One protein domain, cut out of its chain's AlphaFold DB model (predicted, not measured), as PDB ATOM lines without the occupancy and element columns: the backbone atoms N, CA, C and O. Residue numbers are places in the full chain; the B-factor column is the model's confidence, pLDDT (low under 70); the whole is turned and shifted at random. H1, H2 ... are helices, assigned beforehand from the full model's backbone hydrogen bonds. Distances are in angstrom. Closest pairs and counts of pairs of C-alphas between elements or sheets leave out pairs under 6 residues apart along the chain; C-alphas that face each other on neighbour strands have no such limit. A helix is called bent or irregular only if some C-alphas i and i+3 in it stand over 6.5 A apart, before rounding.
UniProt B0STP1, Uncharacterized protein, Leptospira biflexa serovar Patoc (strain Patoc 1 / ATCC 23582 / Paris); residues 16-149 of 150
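AT A GLANCE: This is residues 16 to 149 of the 150 residues of an uncharacterized protein of Leptospira biflexa serovar Patoc (strain Patoc 1 / ATCC 23582 / Paris) (UniProt B0STP1). Four helices, H3 to H6, form an up-and-down bundle, each running against the one before it, with H4 and H5 side by side in its middle and H3 and H6 on either side of them. H1, H2 and H7 pack on the side of the bundle away from H3: H1 and H7 cross each other, and H2 crosses the end of H6. The printed part has 134 residues with seven named helices, H1 to H7 in that order, and no named strand; the class is all helix. The whole is compact and rounded, with a radius of gyration of the C-alphas of 14.3 A and spans of 39 by 35 by 28 A.

HOW THE PARTS SIT: H1, residues 16 to 26, touches H2, residues 31 to 42, through residues 31 to 34 of H2 alone; the closest C-alphas, of Leu 21 and Glu 31, are 6.5 A apart. H3, residues 54 to 73, and H4, residues 77 to 88, form a hairpin at a shallow tilt of 17 degrees, touching through residues 68 to 71 and 77 to 80 alone, with the closest C-alphas, of Leu 71 and Ser 77, 5.3 A apart. H4 and H5, residues 100 to 113, form the next hairpin, the closest C-alphas, of Ala 88 and Val 100, being 4.4 A apart. H5 and H6, residues 117 to 127, form another, at a shallow tilt of 15 degrees. H4 and H6 touch and run the same way, with the C-alphas of Pro 81 and Thr 123 closest at 4.6 A. H6 and H2 are about perpendicular, at 90 degrees, and touch through residues 37 to 42 of H2 alone, closest at the C-alphas of Leu 38 and Leu 127, 5.6 A. H7, residues 134 to 147, touches H1 at a steep tilt of 62 degrees, closest at the C-alphas of Lys 19 and Val 140, 5.5 A. H3 is apart from H1, H2, H6 and H7. Every O i to N i+4 pair is within hydrogen-bond range in H1, H2, H5, H6 and H7; in H3 it is 14 of 16 and in H4 6 of 8.

IN THESE COORDINATES: H1 begins at C-alpha 16, (-37.128, 4.344, 14.697). H3 is the longest helix, 28.8 A from C-alpha 54 to C-alpha 73. H4 is irregular, but only just: C-alphas 78 and 81 are 6.9 A apart. H5 spans 19.8 A. H7 spans 20.1 A and ends at C-alpha 147, (-37.141, -5.796, 13.742).

THE WHOLE: The two C-alphas farthest apart, of His 28 and Ser 74, are 39.7 A apart. The links H2 to H3 and H4 to H5 are long, with 11 residues each. The printed part has no cut, and no printed residue is under 70 in pLDDT.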
ATOM      1  N   VAL A  16     -36.754   3.877  13.351       98.12
ATOM      2  CA  VAL A  16     -37.128   4.344  14.697       98.12
ATOM      3  C   VAL A  16     -38.447   5.125  14.684       98.12
ATOM      4  O   VAL A  16     -39.258   4.969  15.595       98.12
ATOM      5  N   GLY A  17     -38.702   5.917  13.639       98.31
ATOM      6  CA  GLY A  17     -39.957   6.641  13.477       98.31
ATOM      7  C   GLY A  17     -41.164   5.721  13.304       98.31
ATOM      8  O   GLY A  17     -42.181   5.923  13.967       98.31
ATOM      9  N   GLU A  18     -41.032   4.671  12.498       98.31
ATOM     10  CA  GLU A  18     -42.046   3.626  12.335       98.31
ATOM     11  C   GLU A  18     -42.390   2.975  13.685       98.31
ATOM     12  O   GLU A  18     -43.562   2.825  14.027       98.31
ATOM     13  N   LYS A  19     -41.385   2.642  14.509       98.19
ATOM     14  CA  LYS A  19     -41.631   1.998  15.815       98.19
ATOM     15  C   LYS A  19     -42.196   2.959  16.859       98.19
ATOM     16  O   LYS A  19     -43.010   2.541  17.681       98.19
ATOM     17  N   ILE A  20     -41.849   4.246  16.799       98.25
ATOM     18  CA  ILE A  20     -42.542   5.286  17.575       98.25
ATOM     19  C   ILE A  20     -44.024   5.320  17.194       98.25
ATOM     20  O   ILE A  20     -44.877   5.315  18.083       98.25
ATOM     21  N   LEU A  21     -44.338   5.326  15.894       98.12
ATOM     22  CA  LEU A  21     -45.719   5.326  15.419       98.12
ATOM     23  C   LEU A  21     -46.470   4.064  15.856       98.12
ATOM     24  O   LEU A  21     -47.603   4.165  16.325       98.12
ATOM     25  N   PHE A  22     -45.842   2.897  15.742       97.75
ATOM     26  CA  PHE A  22     -46.433   1.627  16.149       97.75
ATOM     27  C   PHE A  22     -46.878   1.659  17.620       97.75
ATOM     28  O   PHE A  22     -48.058   1.476  17.915       97.75
ATOM     29  N   VAL A  23     -45.972   2.007  18.540       97.56
ATOM     30  CA  VAL A  23     -46.277   2.077  19.984       97.56
ATOM     31  C   VAL A  23     -47.295   3.181  20.298       97.56
ATOM     32  O   VAL A  23     -48.151   3.040  21.176       97.56
ATOM     33  N   TRP A  24     -47.249   4.291  19.559       96.44
ATOM     34  CA  TRP A  24     -48.240   5.360  19.663       96.44
ATOM     35  C   TRP A  24     -49.655   4.877  19.301       96.44
ATOM     36  O   TRP A  24     -50.623   5.195  19.998       96.44
ATOM     37  N   GLN A  25     -49.780   4.066  18.250       96.25
ATOM     38  CA  GLN A  25     -51.051   3.491  17.807       96.25
ATOM     39  C   GLN A  25     -51.571   2.392  18.737       96.25
ATOM     40  O   GLN A  25     -52.785   2.309  18.948       96.25
ATOM     41  N   GLU A  26     -50.689   1.602  19.356       93.81
ATOM     42  CA  GLU A  26     -51.075   0.652  20.413       93.81
ATOM     43  C   GLU A  26     -51.751   1.355  21.601       93.81
ATOM     44  O   GLU A  26     -52.630   0.790  22.247       93.81
ATOM     45  N   SER A  27     -51.417   2.627  21.826       87.00
ATOM     46  CA  SER A  27     -52.041   3.489  22.836       87.00
ATOM     47  C   SER A  27     -53.333   4.178  22.349       87.00
ATOM     48  O   SER A  27     -53.798   5.131  22.967       87.00
ATOM     49  N   HIS A  28     -53.931   3.708  21.246       86.88
ATOM     50  CA  HIS A  28     -55.158   4.229  20.620       86.88
ATOM     51  C   HIS A  28     -55.078   5.661  20.064       86.88
ATOM     52  O   HIS A  28     -56.110   6.305  19.844       86.88
ATOM     53  N   HIS A  29     -53.876   6.159  19.777       89.75
ATOM     54  CA  HIS A  29     -53.697   7.433  19.087       89.75
ATOM     55  C   HIS A  29     -53.510   7.241  17.573       89.75
ATOM     56  O   HIS A  29     -53.065   6.200  17.102       89.75
ATOM     57  N   SER A  30     -53.866   8.254  16.777       93.06
ATOM     58  CA  SER A  30     -53.726   8.191  15.312       93.06
ATOM     59  C   SER A  30     -52.363   8.696  14.835       93.06
ATOM     60  O   SER A  30     -51.767   9.576  15.459       93.06
ATOM     61  N   GLU A  31     -51.912   8.213  13.674       93.94
ATOM     62  CA  GLU A  31     -50.712   8.730  12.994       93.94
ATOM     63  C   GLU A  31     -50.824  10.226  12.693       93.94
ATOM     64  O   GLU A  31     -49.900  10.995  12.951       93.94
ATOM     65  N   LYS A  32     -51.993  10.655  12.201       93.75
ATOM     66  CA  LYS A  32     -52.272  12.066  11.924       93.75
ATOM     67  C   LYS A  32     -51.990  12.932  13.153       93.75
ATOM     68  O   LYS A  32     -51.341  13.965  13.030       93.75
ATOM     69  N   ASN A  33     -52.440  12.491  14.327       93.81
ATOM     70  CA  ASN A  33     -52.211  13.209  15.575       93.81
ATOM     71  C   ASN A  33     -50.716  13.274  15.943       93.81
ATOM     72  O   ASN A  33     -50.245  14.339  16.331       93.81
ATOM     73  N   LEU A  34     -49.957  12.189  15.746       95.75
ATOM     74  CA  LEU A  34     -48.508  12.180  15.980       95.75
ATOM     75  C   LEU A  34     -47.769  13.151  15.047       95.75
ATOM     76  O   LEU A  34     -46.913  13.922  15.482       95.75
ATOM     77  N   LYS A  35     -48.132  13.150  13.760       96.56
ATOM     78  CA  LYS A  35     -47.549  14.044  12.753       96.56
ATOM     79  C   LYS A  35     -47.865  15.511  13.034       96.56
ATOM     80  O   LYS A  35     -46.988  16.362  12.912       96.56
ATOM     81  N   GLU A  36     -49.098  15.815  13.436       95.88
ATOM     82  CA  GLU A  36     -49.505  17.165  13.839       95.88
ATOM     83  C   GLU A  36     -48.704  17.657  15.048       95.88
ATOM     84  O   GLU A  36     -48.237  18.795  15.042       95.88
ATOM     85  N   HIS A  37     -48.494  16.796  16.047       96.56
ATOM     86  CA  HIS A  37     -47.653  17.104  17.202       96.56
ATOM     87  C   HIS A  37     -46.204  17.391  16.790       96.56
ATOM     88  O   HIS A  37     -45.649  18.406  17.207       96.56
ATOM     89  N   LEU A  38     -45.627  16.561  15.914       97.81
ATOM     90  CA  LEU A  38     -44.274  16.759  15.389       97.81
ATOM     91  C   LEU A  38     -44.124  18.107  14.674       97.81
ATOM     92  O   LEU A  38     -43.236  18.898  14.988       97.81
ATOM     93  N   LEU A  39     -45.014  18.392  13.722       97.62
ATOM     94  CA  LEU A  39     -44.989  19.638  12.955       97.62
ATOM     95  C   LEU A  39     -45.173  20.864  13.857       97.62
ATOM     96  O   LEU A  39     -44.455  21.854  13.710       97.62
ATOM     97  N   LYS A  40     -46.096  20.783  14.823       97.06
ATOM     98  CA  LYS A  40     -46.362  21.856  15.784       97.06
ATOM     99  C   LYS A  40     -45.152  22.125  16.677       97.06
ATOM    100  O   LYS A  40     -44.728  23.277  16.771       97.06
ATOM    101  N   ALA A  41     -44.561  21.085  17.264       97.12
ATOM    102  CA  ALA A  41     -43.383  21.203  18.120       97.12
ATOM    103  C   ALA A  41     -42.189  21.816  17.379       97.12
ATOM    104  O   ALA A  41     -41.436  22.620  17.943       97.12
ATOM    105  N   LEU A  42     -42.022  21.451  16.103       97.31
ATOM    106  CA  LEU A  42     -40.939  21.924  15.250       97.31
ATOM    107  C   LEU A  42     -41.205  23.291  14.602       97.31
ATOM    108  O   LEU A  42     -40.268  23.875  14.063       97.31
ATOM    109  N   GLU A  43     -42.423  23.833  14.706       96.94
ATOM    110  CA  GLU A  43     -42.863  25.046  13.994       96.94
ATOM    111  C   GLU A  43     -42.716  24.908  12.462       96.94
ATOM    112  O   GLU A  43     -42.376  25.865  11.763       96.94
ATOM    113  N   LEU A  44     -42.956  23.702  11.934       96.62
ATOM    114  CA  LEU A  44     -42.796  23.369  10.517       96.62
ATOM    115  C   LEU A  44     -44.135  23.092   9.838       96.62
ATOM    116  O   LEU A  44     -45.123  22.699  10.457       96.62
ATOM    117  N   LYS A  45     -44.140  23.263   8.519       95.81
ATOM    118  CA  LYS A  45     -45.177  22.762   7.618       95.81
ATOM    119  C   LYS A  45     -44.753  21.435   7.002       95.81
ATOM    120  O   LYS A  45     -43.573  21.101   6.963       95.81
ATOM    121  N   ASP A  46     -45.734  20.705   6.486       92.25
ATOM    122  CA  ASP A  46     -45.532  19.386   5.885       92.25
ATOM    123  C   ASP A  46     -44.506  19.392   4.740       92.25
ATOM    124  O   ASP A  46     -43.643  18.525   4.662       92.25
ATOM    125  N   ASP A  47     -44.526  20.432   3.903       93.00
ATOM    126  CA  ASP A  47     -43.615  20.613   2.768       93.00
ATOM    127  C   ASP A  47     -42.173  20.968   3.169       93.00
ATOM    128  O   ASP A  47     -41.296  21.064   2.309       93.00
ATOM    129  N   GLN A  48     -41.919  21.158   4.466       95.00
ATOM    130  CA  GLN A  48     -40.590  21.391   5.030       95.00
ATOM    131  C   GLN A  48     -39.962  20.110   5.600       95.00
ATOM    132  O   GLN A  48     -38.785  20.133   5.961       95.00
ATOM    133  N   LEU A  49     -40.710  19.003   5.665       96.81
ATOM    134  CA  LEU A  49     -40.165  17.684   5.976       96.81
ATOM    135  C   LEU A  49     -39.541  17.103   4.708       96.81
ATOM    136  O   LEU A  49     -40.210  16.517   3.858       96.81
ATOM    137  N   VAL A  50     -38.243  17.328   4.552       97.25
ATOM    138  CA  VAL A  50     -37.481  16.921   3.370       97.25
ATOM    139  C   VAL A  50     -36.182  16.264   3.797       97.25
ATOM    140  O   VAL A  50     -35.642  16.578   4.858       97.25
ATOM    141  N   PHE A  51     -35.662  15.373   2.961       97.75
ATOM    142  CA  PHE A  51     -34.352  14.789   3.208       97.75
ATOM    143  C   PHE A  51     -33.257  15.844   3.106       97.75
ATOM    144  O   PHE A  51     -33.213  16.657   2.173       97.75
ATOM    145  N   THR A  52     -32.310  15.765   4.032       97.12
ATOM    146  CA  THR A  52     -31.083  16.539   3.982       97.12
ATOM    147  C   THR A  52     -30.255  16.095   2.766       97.12
ATOM    148  O   THR A  52     -30.051  14.895   2.560       97.12
ATOM    149  N   PRO A  53     -29.714  17.020   1.943       95.06
ATOM    150  CA  PRO A  53     -28.890  16.652   0.793       95.06
ATOM    151  C   PRO A  53     -27.707  15.762   1.194       95.06
ATOM    152  O   PRO A  53     -26.989  16.085   2.138       95.06
ATOM    153  N   ASN A  54     -27.437  14.693   0.436       92.88
ATOM    154  CA  ASN A  54     -26.423  13.678   0.778       92.88
ATOM    155  C   ASN A  54     -25.050  14.249   1.174       92.88
ATOM    156  O   ASN A  54     -24.435  13.777   2.129       92.88
ATOM    157  N   ALA A  55     -24.572  15.278   0.465       91.81
ATOM    158  CA  ALA A  55     -23.297  15.929   0.773       91.81
ATOM    159  C   ALA A  55     -23.298  16.592   2.163       91.81
ATOM    160  O   ALA A  55     -22.298  16.543   2.878       91.81
ATOM    161  N   MET A  56     -24.429  17.179   2.562       95.44
ATOM    162  CA  MET A  56     -24.606  17.745   3.897       95.44
ATOM    163  C   MET A  56     -24.803  16.647   4.932       95.44
ATOM    164  O   MET A  56     -24.114  16.662   5.946       95.44
ATOM    165  N   LYS A  57     -25.648  15.651   4.649       96.12
ATOM    166  CA  LYS A  57     -25.901  14.509   5.535       96.12
ATOM    167  C   LYS A  57     -24.611  13.849   6.017       96.12
ATOM    168  O   LYS A  57     -24.424  13.699   7.218       96.12
ATOM    169  N   GLN A  58     -23.674  13.551   5.113       94.69
ATOM    170  CA  GLN A  58     -22.378  12.963   5.484       94.69
ATOM    171  C   GLN A  58     -21.590  13.835   6.469       94.69
ATOM    172  O   GLN A  58     -21.016  13.322   7.424       94.69
ATOM    173  N   LYS A  59     -21.583  15.158   6.271       96.50
ATOM    174  CA  LYS A  59     -20.916  16.096   7.182       96.50
ATOM    175  C   LYS A  59     -21.602  16.124   8.552       96.50
ATOM    176  O   LYS A  59     -20.928  16.046   9.575       96.50
ATOM    177  N   LEU A  60     -22.933  16.213   8.571       97.94
ATOM    178  CA  LEU A  60     -23.724  16.288   9.803       97.94
ATOM    179  C   LEU A  60     -23.622  15.003  10.631       97.94
ATOM    180  O   LEU A  60     -23.413  15.078  11.839       97.94
ATOM    181  N   MET A  61     -23.650  13.840   9.976       96.75
ATOM    182  CA  MET A  61     -23.506  12.523  10.613       96.75
ATOM    183  C   MET A  61     -22.078  12.207  11.079       96.75
ATOM    184  O   MET A  61     -21.850  11.183  11.715       96.75
ATOM    185  N   VAL A  62     -21.111  13.089  10.822       95.75
ATOM    186  CA  VAL A  62     -19.794  13.064  11.478       95.75
ATOM    187  C   VAL A  62     -19.775  14.055  12.639       95.75
ATOM    188  O   VAL A  62     -19.380  13.704  13.747       95.75
ATOM    189  N   SER A  63     -20.224  15.291  12.405       97.50
ATOM    190  CA  SER A  63     -20.125  16.373  13.388       97.50
ATOM    191  C   SER A  63     -21.035  16.189  14.605       97.50
ATOM    192  O   SER A  63     -20.551  16.299  15.731       97.50
ATOM    193  N   PHE A  64     -22.323  15.887  14.413       98.31
ATOM    194  CA  PHE A  64     -23.261  15.792  15.537       98.31
ATOM    195  C   PHE A  64     -22.978  14.600  16.457       98.31
ATOM    196  O   PHE A  64     -22.995  14.798  17.671       98.31
ATOM    197  N   PRO A  65     -22.614  13.399  15.964       98.00
ATOM    198  CA  PRO A  65     -22.177  12.327  16.855       98.00
ATOM    199  C   PRO A  65     -20.931  12.676  17.676       98.00
ATOM    200  O   PRO A  65     -20.800  12.217  18.808       98.00
ATOM    201  N   THR A  66     -20.000  13.471  17.137       98.00
ATOM    202  CA  THR A  66     -18.854  13.973  17.914       98.00
ATOM    203  C   THR A  66     -19.304  14.950  18.997       98.00
ATOM    204  O   THR A  66     -18.881  14.824  20.142       98.00
ATOM    205  N   GLU A  67     -20.188  15.891  18.669       98.06
ATOM    206  CA  GLU A  67     -20.729  16.853  19.635       98.06
ATOM    207  C   GLU A  67     -21.503  16.162  20.766       98.06
ATOM    208  O   GLU A  67     -21.265  16.441  21.940       98.06
ATOM    209  N   ILE A  68     -22.351  15.188  20.427       98.25
ATOM    210  CA  ILE A  68     -23.099  14.380  21.394       98.25
ATOM    211  C   ILE A  68     -22.149  13.597  22.307       98.25
ATOM    212  O   ILE A  68     -22.324  13.629  23.524       98.25
ATOM    213  N   ARG A  69     -21.111  12.939  21.765       98.06
ATOM    214  CA  ARG A  69     -20.106  12.248  22.598       98.06
ATOM    215  C   ARG A  69     -19.418  13.207  23.565       98.06
ATOM    216  O   ARG A  69     -19.315  12.884  24.742       98.06
ATOM    217  N   ASN A  70     -19.037  14.399  23.109       98.19
ATOM    218  CA  ASN A  70     -18.420  15.403  23.975       98.19
ATOM    219  C   ASN A  70     -19.355  15.833  25.117       98.19
ATOM    220  O   ASN A  70     -18.893  16.022  26.244       98.19
ATOM    221  N   LEU A  71     -20.661  15.979  24.852       98.31
ATOM    222  CA  LEU A  71     -21.655  16.260  25.895       98.31
ATOM    223  C   LEU A  71     -21.723  15.119  26.914       98.31
ATOM    224  O   LEU A  71     -21.708  15.385  28.115       98.31
ATOM    225  N   ILE A  72     -21.732  13.866  26.456       96.88
ATOM    226  CA  ILE A  72     -21.757  12.684  27.329       96.88
ATOM    227  C   ILE A  72     -20.495  12.624  28.200       96.88
ATOM    228  O   ILE A  72     -20.591  12.568  29.423       96.88
ATOM    229  N   GLU A  73     -19.315  12.707  27.585       97.50
ATOM    230  CA  GLU A  73     -18.013  12.640  28.265       97.50
ATOM    231  C   GLU A  73     -17.812  13.785  29.269       97.50
ATOM    232  O   GLU A  73     -17.114  13.631  30.270       97.50
ATOM    233  N   SER A  74     -18.470  14.924  29.036       97.88
ATOM    234  CA  SER A  74     -18.413  16.098  29.913       97.88
ATOM    235  C   SER A  74     -19.514  16.129  30.984       97.88
ATOM    236  O   SER A  74     -19.675  17.161  31.632       97.88
ATOM    237  N   ASN A  75     -20.282  15.047  31.183       96.56
ATOM    238  CA  ASN A  75     -21.448  14.988  32.084       96.56
ATOM    239  C   ASN A  75     -22.529  16.049  31.781       96.56
ATOM    240  O   ASN A  75     -23.197  16.560  32.678       96.56
ATOM    241  N   ARG A  76     -22.704  16.385  30.499       98.06
ATOM    242  CA  ARG A  76     -23.658  17.379  29.973       98.06
ATOM    243  C   ARG A  76     -24.748  16.738  29.103       98.06
ATOM    244  O   ARG A  76     -25.356  17.404  28.271       98.06
ATOM    245  N   SER A  77     -25.030  15.448  29.297       97.38
ATOM    246  CA  SER A  77     -26.021  14.697  28.506       97.38
ATOM    247  C   SER A  77     -27.429  15.309  28.532       97.38
ATOM    248  O   SER A  77     -28.169  15.164  27.566       97.38
ATOM    249  N   ALA A  78     -27.781  16.046  29.590       97.50
ATOM    250  CA  ALA A  78     -29.050  16.775  29.696       97.50
ATOM    251  C   ALA A  78     -29.232  17.876  28.625       97.50
ATOM    252  O   ALA A  78     -30.328  18.392  28.448       97.50
ATOM    253  N   GLU A  79     -28.179  18.252  27.894       98.31
ATOM    254  CA  GLU A  79     -28.259  19.239  26.809       98.31
ATOM    255  C   GLU A  79     -28.604  18.615  25.446       98.31
ATOM    256  O   GLU A  79     -29.010  19.327  24.524       98.31
ATOM    257  N   ILE A  80     -28.492  17.289  25.316       98.56
ATOM    258  CA  ILE A  80     -28.756  16.554  24.071       98.56
ATOM    259  C   ILE A  80     -30.182  16.785  23.533       98.56
ATOM    260  O   ILE A  80     -30.297  17.018  22.327       98.56
ATOM    261  N   PRO A  81     -31.260  16.807  24.349       98.62
ATOM    262  CA  PRO A  81     -32.607  17.047  23.828       98.62
ATOM    263  C   PRO A  81     -32.719  18.401  23.113       98.62
ATOM    264  O   PRO A  81     -33.278  18.494  22.020       98.62
ATOM    265  N   ASN A  82     -32.099  19.448  23.667       98.19
ATOM    266  CA  ASN A  82     -32.078  20.778  23.055       98.19
ATOM    267  C   ASN A  82     -31.241  20.822  21.769       98.19
ATOM    268  O   ASN A  82     -31.613  21.524  20.822       98.19
ATOM    269  N   LEU A  83     -30.136  20.072  21.709       98.44
ATOM    270  CA  LEU A  83     -29.342  19.927  20.489       98.44
ATOM    271  C   LEU A  83     -30.163  19.257  19.378       98.44
ATOM    272  O   LEU A  83     -30.264  19.810  18.284       98.44
ATOM    273  N   LEU A  84     -30.810  18.123  19.663       98.56
ATOM    274  CA  LEU A  84     -31.639  17.397  18.694       98.56
ATOM    275  C   LEU A  84     -32.828  18.240  18.210       98.56
ATOM    276  O   LEU A  84     -33.078  18.325  17.005       98.56
ATOM    277  N   MET A  85     -33.489  18.969  19.115       98.44
ATOM    278  CA  MET A  85     -34.523  19.942  18.742       98.44
ATOM    279  C   MET A  85     -33.973  21.060  17.852       98.44
ATOM    280  O   MET A  85     -34.629  21.475  16.896       98.44
ATOM    281  N   SER A  86     -32.761  21.547  18.127       98.25
ATOM    282  CA  SER A  86     -32.120  22.578  17.306       98.25
ATOM    283  C   SER A  86     -31.781  22.068  15.905       98.25
ATOM    284  O   SER A  86     -31.936  22.817  14.944       98.25
ATOM    285  N   ILE A  87     -31.376  20.803  15.764       98.38
ATOM    286  CA  ILE A  87     -31.145  20.147  14.466       98.38
ATOM    287  C   ILE A  87     -32.460  20.037  13.690       98.38
ATOM    288  O   ILE A  87     -32.558  20.537  12.568       98.38
ATOM    289  N   ALA A  88     -33.498  19.468  14.308       98.19
ATOM    290  CA  ALA A  88     -34.798  19.287  13.668       98.19
ATOM    291  C   ALA A  88     -35.428  20.622  13.228       98.19
ATOM    292  O   ALA A  88     -36.004  20.702  12.146       98.19
ATOM    293  N   LYS A  89     -35.253  21.693  14.018       97.75
ATOM    294  CA  LYS A  89     -35.731  23.051  13.697       97.75
ATOM    295  C   LYS A  89     -34.833  23.835  12.733       97.75
ATOM    296  O   LYS A  89     -35.215  24.926  12.316       97.75
ATOM    297  N   GLY A  90     -33.628  23.353  12.421       96.94
ATOM    298  CA  GLY A  90     -32.660  24.114  11.627       96.94
ATOM    299  C   GLY A  90     -32.095  25.343  12.335       96.94
ATOM    300  O   GLY A  90     -31.824  26.359  11.703       96.94
ATOM    301  N   LYS A  91     -31.942  25.273  13.658       96.62
ATOM    302  CA  LYS A  91     -31.406  26.342  14.516       96.62
ATOM    303  C   LYS A  91     -29.926  26.136  14.871       96.62
ATOM    304  O   LYS A  91     -29.392  26.848  15.716       96.62
ATOM    305  N   THR A  92     -29.251  25.179  14.232       95.94
ATOM    306  CA  THR A  92     -27.811  24.953  14.434       95.94
ATOM    307  C   THR A  92     -26.969  25.874  13.557       95.94
ATOM    308  O   THR A  92     -27.356  26.221  12.443       95.94
ATOM    309  N   GLN A  93     -25.771  26.230  14.028       92.94
ATOM    310  CA  GLN A  93     -24.811  26.991  13.218       92.94
ATOM    311  C   GLN A  93     -24.275  26.173  12.033       92.94
ATOM    312  O   GLN A  93     -23.953  26.732  10.987       92.94
ATOM    313  N   LEU A  94     -24.173  24.850  12.195       92.56
ATOM    314  CA  LEU A  94     -23.621  23.954  11.182       92.56
ATOM    315  C   LEU A  94     -24.557  23.781   9.979       92.56
ATOM    316  O   LEU A  94     -24.084  23.657   8.846       92.56
ATOM    317  N   TYR A  95     -25.869  23.769  10.232       95.06
ATOM    318  CA  TYR A  95     -26.907  23.638   9.220       95.06
ATOM    319  C   TYR A  95     -28.162  24.427   9.632       95.06
ATOM    320  O   TYR A  95     -28.967  23.934  10.430       95.06
ATOM    321  N   PRO A  96     -28.340  25.657   9.110       95.12
ATOM    322  CA  PRO A  96     -29.459  26.533   9.459       95.12
ATOM    323  C   PRO A  96     -30.720  26.214   8.629       95.12
ATOM    324  O   PRO A  96     -31.376  27.107   8.094       95.12
ATOM    325  N   GLN A  97     -31.016  24.926   8.446       95.88
ATOM    326  CA  GLN A  97     -32.196  24.406   7.753       95.88
ATOM    327  C   GLN A  97     -32.737  23.197   8.526       95.88
ATOM    328  O   GLN A  97     -31.932  22.476   9.121       95.88
ATOM    329  N   PRO A  98     -34.064  22.968   8.555       97.38
ATOM    330  CA  PRO A  98     -34.636  21.794   9.207       97.38
ATOM    331  C   PRO A  98     -33.996  20.501   8.699       97.38
ATOM    332  O   PRO A  98     -33.872  20.303   7.491       97.38
ATOM    333  N   ALA A  99     -33.585  19.640   9.625       98.00
ATOM    334  CA  ALA A  99     -32.955  18.355   9.334       98.00
ATOM    335  C   ALA A  99     -33.591  17.264  10.203       98.00
ATOM    336  O   ALA A  99     -32.977  16.718  11.122       98.00
ATOM    337  N   VAL A 100     -34.882  17.016   9.970       98.44
ATOM    338  CA  VAL A 100     -35.670  16.056  10.761       98.44
ATOM    339  C   VAL A 100     -35.198  14.623  10.512       98.44
ATOM    340  O   VAL A 100     -35.134  13.845  11.458       98.44
ATOM    341  N   ASP A 101     -34.776  14.304   9.287       98.50
ATOM    342  CA  ASP A 101     -34.161  13.019   8.937       98.50
ATOM    343  C   ASP A 101     -32.891  12.752   9.759       98.50
ATOM    344  O   ASP A 101     -32.765  11.708  10.393       98.50
ATOM    345  N   ILE A 102     -32.003  13.747   9.857       98.56
ATOM    346  CA  ILE A 102     -30.793  13.673  10.690       98.56
ATOM    347  C   ILE A 102     -31.149  13.517  12.169       98.56
ATOM    348  O   ILE A 102     -30.513  12.742  12.877       98.56
ATOM    349  N   CYS A 103     -32.160  14.242  12.655       98.62
ATOM    350  CA  CYS A 103     -32.611  14.113  14.039       98.62
ATOM    351  C   CYS A 103     -33.073  12.679  14.351       98.62
ATOM    352  O   CYS A 103     -32.642  12.106  15.351       98.62
ATOM    353  N   PHE A 104     -33.883  12.074  13.476       98.69
ATOM    354  CA  PHE A 104     -34.362  10.700  13.650       98.69
ATOM    355  C   PHE A 104     -33.219   9.679  13.576       98.69
ATOM    356  O   PHE A 104     -33.156   8.782  14.415       98.69
ATOM    357  N   GLU A 105     -32.255   9.853  12.668       98.38
ATOM    358  CA  GLU A 105     -31.056   9.001  12.616       98.38
ATOM    359  C   GLU A 105     -30.206   9.090  13.892       98.38
ATOM    360  O   GLU A 105     -29.695   8.082  14.380       98.38
ATOM    361  N   LEU A 106     -30.065  10.284  14.476       98.56
ATOM    362  CA  LEU A 106     -29.339  10.457  15.736       98.56
ATOM    363  C   LEU A 106     -30.093   9.850  16.924       98.56
ATOM    364  O   LEU A 106     -29.455   9.294  17.817       98.56
ATOM    365  N   ILE A 107     -31.427   9.918  16.933       98.50
ATOM    366  CA  ILE A 107     -32.259   9.243  17.939       98.50
ATOM    367  C   ILE A 107     -32.078   7.731  17.844       98.50
ATOM    368  O   ILE A 107     -31.865   7.093  18.869       98.50
ATOM    369  N   GLU A 108     -32.104   7.158  16.641       97.94
ATOM    370  CA  GLU A 108     -31.862   5.728  16.420       97.94
ATOM    371  C   GLU A 108     -30.470   5.300  16.907       97.94
ATOM    372  O   GLU A 108     -30.309   4.305  17.625       97.94
ATOM    373  N   TRP A 109     -29.451   6.094  16.571       97.50
ATOM    374  CA  TRP A 109     -28.081   5.854  17.011       97.50
ATOM    375  C   TRP A 109     -27.944   5.910  18.541       97.50
ATOM    376  O   TRP A 109     -27.267   5.072  19.142       97.50
ATOM    377  N   LEU A 110     -28.625   6.857  19.190       97.75
ATOM    378  CA  LEU A 110     -28.666   6.967  20.648       97.75
ATOM    379  C   LEU A 110     -29.432   5.803  21.293       97.75
ATOM    380  O   LEU A 110     -28.959   5.236  22.275       97.75
ATOM    381  N   LEU A 111     -30.576   5.420  20.717       96.56
ATOM    382  CA  LEU A 111     -31.446   4.341  21.194       96.56
ATOM    383  C   LEU A 111     -30.724   2.993  21.265       96.56
ATOM    384  O   LEU A 111     -31.024   2.184  22.145       96.56
ATOM    385  N   THR A 112     -29.799   2.761  20.333       93.69
ATOM    386  CA  THR A 112     -29.079   1.493  20.169       93.69
ATOM    387  C   THR A 112     -27.701   1.468  20.822       93.69
ATOM    388  O   THR A 112     -27.229   0.391  21.186       93.69
ATOM    389  N   GLY A 113     -27.044   2.623  20.960       92.88
ATOM    390  CA  GLY A 113     -25.644   2.703  21.380       92.88
ATOM    391  C   GLY A 113     -25.394   3.169  22.814       92.88
ATOM    392  O   GLY A 113     -24.250   3.078  23.261       92.88
ATOM    393  N   PHE A 114     -26.401   3.695  23.523       93.88
ATOM    394  CA  PHE A 114     -26.186   4.387  24.797       93.88
ATOM    395  C   PHE A 114     -27.280   4.110  25.834       93.88
ATOM    396  O   PHE A 114     -28.456   3.977  25.507       93.88
ATOM    397  N   ASP A 115     -26.877   4.102  27.105       93.88
ATOM    398  CA  ASP A 115     -27.774   4.058  28.265       93.88
ATOM    399  C   ASP A 115     -28.200   5.490  28.644       93.88
ATOM    400  O   ASP A 115     -27.639   6.125  29.538       93.88
ATOM    401  N   LEU A 116     -29.106   6.058  27.843       95.62
ATOM    402  CA  LEU A 116     -29.542   7.461  27.907       95.62
ATOM    403  C   LEU A 116     -31.073   7.585  27.883       95.62
ATOM    404  O   LEU A 116     -31.637   8.450  27.213       95.62
ATOM    405  N   ASP A 117     -31.755   6.713  28.622       96.31
ATOM    406  CA  ASP A 117     -33.213   6.562  28.563       96.31
ATOM    407  C   ASP A 117     -33.966   7.845  28.906       96.31
ATOM    408  O   ASP A 117     -34.869   8.249  28.179       96.31
ATOM    409  N   GLU A 118     -33.559   8.545  29.965       97.06
ATOM    410  CA  GLU A 118     -34.194   9.811  30.343       97.06
ATOM    411  C   GLU A 118     -34.014  10.897  29.278       97.06
ATOM    412  O   GLU A 118     -34.963  11.607  28.948       97.06
ATOM    413  N   VAL A 119     -32.821  10.979  28.684       97.88
ATOM    414  CA  VAL A 119     -32.508  11.934  27.613       97.88
ATOM    415  C   VAL A 119     -33.334  11.637  26.363       97.88
ATOM    416  O   VAL A 119     -33.874  12.550  25.739       97.88
ATOM    417  N   LEU A 120     -33.465  10.363  25.992       98.06
ATOM    418  CA  LEU A 120     -34.271   9.948  24.846       98.06
ATOM    419  C   LEU A 120     -35.762  10.173  25.093       98.06
ATOM    420  O   LEU A 120     -36.440  10.736  24.235       98.06
ATOM    421  N   ARG A 121     -36.273   9.813  26.275       98.06
ATOM    422  CA  ARG A 121     -37.661  10.077  26.673       98.06
ATOM    423  C   ARG A 121     -37.969  11.571  26.614       98.06
ATOM    424  O   ARG A 121     -39.005  11.956  26.073       98.06
ATOM    425  N   GLU A 122     -37.085  12.413  27.148       98.38
ATOM    426  CA  GLU A 122     -37.222  13.869  27.093       98.38
ATOM    427  C   GLU A 122     -37.190  14.382  25.649       98.38
ATOM    428  O   GLU A 122     -38.056  15.162  25.260       98.38
ATOM    429  N   THR A 123     -36.267  13.885  24.823       98.25
ATOM    430  CA  THR A 123     -36.175  14.245  23.399       98.25
ATOM    431  C   THR A 123     -37.475  13.943  22.656       98.25
ATOM    432  O   THR A 123     -38.011  14.818  21.976       98.25
ATOM    433  N   LEU A 124     -38.017  12.730  22.801       98.12
ATOM    434  CA  LEU A 124     -39.278  12.357  22.157       98.12
ATOM    435  C   LEU A 124     -40.447  13.188  22.703       98.12
ATOM    436  O   LEU A 124     -41.305  13.626  21.940       98.12
ATOM    437  N   SER A 125     -40.455  13.461  24.009       98.19
ATOM    438  CA  SER A 125     -41.479  14.304  24.635       98.19
ATOM    439  C   SER A 125     -41.488  15.719  24.046       98.19
ATOM    440  O   SER A 125     -42.549  16.275  23.765       98.19
ATOM    441  N   LEU A 126     -40.302  16.291  23.799       98.00
ATOM    442  CA  LEU A 126     -40.152  17.590  23.140       98.00
ATOM    443  C   LEU A 126     -40.575  17.544  21.669       98.00
ATOM    444  O   LEU A 126     -41.265  18.456  21.218       98.00
ATOM    445  N   LEU A 127     -40.194  16.497  20.932       97.25
ATOM    446  CA  LEU A 127     -40.543  16.344  19.517       97.25
ATOM    447  C   LEU A 127     -42.044  16.201  19.283       97.25
ATOM    448  O   LEU A 127     -42.524  16.645  18.248       97.25
ATOM    449  N   PHE A 128     -42.781  15.609  20.221       96.44
ATOM    450  CA  PHE A 128     -44.219  15.371  20.082       96.44
ATOM    451  C   PHE A 128     -45.074  16.213  21.037       96.44
ATOM    452  O   PHE A 128     -46.253  15.910  21.222       96.44
ATOM    453  N   GLU A 129     -44.490  17.251  21.648       94.50
ATOM    454  CA  GLU A 129     -45.153  18.191  22.568       94.50
ATOM    455  C   GLU A 129     -46.069  17.491  23.594       94.50
ATOM    456  O   GLU A 129     -47.195  17.913  23.865       94.50
ATOM    457  N   THR A 130     -45.600  16.367  24.133       94.06
ATOM    458  CA  THR A 130     -46.368  15.496  25.028       94.06
ATOM    459  C   THR A 130     -45.448  14.859  26.055       94.06
ATOM    460  O   THR A 130     -44.270  14.646  25.792       94.06
ATOM    461  N   THR A 131     -45.964  14.530  27.233       94.31
ATOM    462  CA  THR A 131     -45.168  13.859  28.266       94.31
ATOM    463  C   THR A 131     -45.177  12.356  28.018       94.31
ATOM    464  O   THR A 131     -46.156  11.682  28.337       94.31
ATOM    465  N   LEU A 132     -44.081  11.822  27.478       96.06
ATOM    466  CA  LEU A 132     -43.906  10.381  27.295       96.06
ATOM    467  C   LEU A 132     -43.286   9.747  28.544       96.06
ATOM    468  O   LEU A 132     -42.435  10.345  29.212       96.06
ATOM    469  N   SER A 133     -43.713   8.523  28.855       96.81
ATOM    470  CA  SER A 133     -43.152   7.712  29.938       96.81
ATOM    471  C   SER A 133     -41.898   6.956  29.485       96.81
ATOM    472  O   SER A 133     -41.658   6.766  28.291       96.81
ATOM    473  N   LEU A 134     -41.102   6.475  30.446       97.12
ATOM    474  CA  LEU A 134     -40.023   5.523  30.154       97.12
ATOM    475  C   LEU A 134     -40.558   4.206  29.570       97.12
ATOM    476  O   LEU A 134     -39.892   3.600  28.734       97.12
ATOM    477  N   ASP A 135     -41.764   3.786  29.955       97.25
ATOM    478  CA  ASP A 135     -42.401   2.578  29.415       97.25
ATOM    479  C   ASP A 135     -42.687   2.712  27.915       97.25
ATOM    480  O   ASP A 135     -42.487   1.759  27.159       97.25
ATOM    481  N   PHE A 136     -43.081   3.909  27.461       97.44
ATOM    482  CA  PHE A 136     -43.230   4.201  26.036       97.44
ATOM    483  C   PHE A 136     -41.895   4.017  25.306       97.44
ATOM    484  O   PHE A 136     -41.819   3.257  24.342       97.44
ATOM    485  N   LEU A 137     -40.820   4.644  25.801       97.50
ATOM    486  CA  LEU A 137     -39.484   4.508  25.210       97.50
ATOM    487  C   LEU A 137     -39.006   3.047  25.203       97.50
ATOM    488  O   LEU A 137     -38.463   2.573  24.206       97.50
ATOM    489  N   THR A 138     -39.230   2.325  26.299       96.88
ATOM    490  CA  THR A 138     -38.864   0.910  26.441       96.88
ATOM    491  C   THR A 138     -39.605   0.041  25.428       96.88
ATOM    492  O   THR A 138     -39.010  -0.862  24.835       96.88
ATOM    493  N   SER A 139     -40.882   0.337  25.179       97.56
ATOM    494  CA  SER A 139     -41.691  -0.353  24.172       97.56
ATOM    495  C   SER A 139     -41.170  -0.066  22.763       97.56
ATOM    496  O   SER A 139     -40.919  -1.003  22.010       97.56
ATOM    497  N   VAL A 140     -40.869   1.201  22.441       97.69
ATOM    498  CA  VAL A 140     -40.270   1.588  21.147       97.69
ATOM    499  C   VAL A 140     -38.954   0.851  20.917       97.69
ATOM    500  O   VAL A 140     -38.749   0.250  19.864       97.69
ATOM    501  N   ARG A 141     -38.070   0.838  21.922       97.06
ATOM    502  CA  ARG A 141     -36.799   0.107  21.874       97.06
ATOM    503  C   ARG A 141     -37.010  -1.390  21.652       97.06
ATOM    504  O   ARG A 141     -36.266  -2.011  20.895       97.06
ATOM    505  N   THR A 142     -37.999  -1.974  22.320       96.31
ATOM    506  CA  THR A 142     -38.318  -3.400  22.203       96.31
ATOM    507  C   THR A 142     -38.754  -3.748  20.784       96.31
ATOM    508  O   THR A 142     -38.208  -4.687  20.207       96.31
ATOM    509  N   GLU A 143     -39.671  -2.978  20.198       97.25
ATOM    510  CA  GLU A 143     -40.120  -3.186  18.815       97.25
ATOM    511  C   GLU A 143     -39.001  -2.951  17.800       97.25
ATOM    512  O   GLU A 143     -38.824  -3.737  16.871       97.25
ATOM    513  N   TYR A 144     -38.171  -1.935  18.025       97.31
ATOM    514  CA  TYR A 144     -36.999  -1.678  17.195       97.31
ATOM    515  C   TYR A 144     -36.024  -2.868  17.183       97.31
ATOM    516  O   TYR A 144     -35.610  -3.336  16.123       97.31
ATOM    517  N   PHE A 145     -35.687  -3.425  18.351       95.81
ATOM    518  CA  PHE A 145     -34.796  -4.587  18.422       95.81
ATOM    519  C   PHE A 145     -35.432  -5.898  17.946       95.81
ATOM    520  O   PHE A 145     -34.690  -6.811  17.579       95.81
ATOM    521  N   LYS A 146     -36.764  -6.021  17.964       95.75
ATOM    522  CA  LYS A 146     -37.455  -7.150  17.326       95.75
ATOM    523  C   LYS A 146     -37.236  -7.121  15.816       95.75
ATOM    524  O   LYS A 146     -36.865  -8.154  15.271       95.75
ATOM    525  N   GLU A 147     -37.372  -5.953  15.184       93.56
ATOM    526  CA  GLU A 147     -37.141  -5.796  13.742       93.56
ATOM    527  C   GLU A 147     -35.698  -6.145  13.352       93.56
ATOM    528  O   GLU A 147     -35.481  -6.904  12.419       93.56
ATOM    529  N   LEU A 148     -34.695  -5.683  14.110       89.81
ATOM    530  CA  LEU A 148     -33.283  -5.971  13.803       89.81
ATOM    531  C   LEU A 148     -32.883  -7.450  13.929       89.81
ATOM    532  O   LEU A 148     -31.786  -7.829  13.515       89.81
ATOM    533  N   ARG A 149     -33.708  -8.266  14.589       84.19
ATOM    534  CA  ARG A 149     -33.464  -9.701  14.799       84.19
ATOM    535  C   ARG A 149     -34.282 -10.590  13.858       84.19
ATOM    536  O   ARG A 149     -34.028 -11.797  13.857       84.19
TER     537      ARG A 149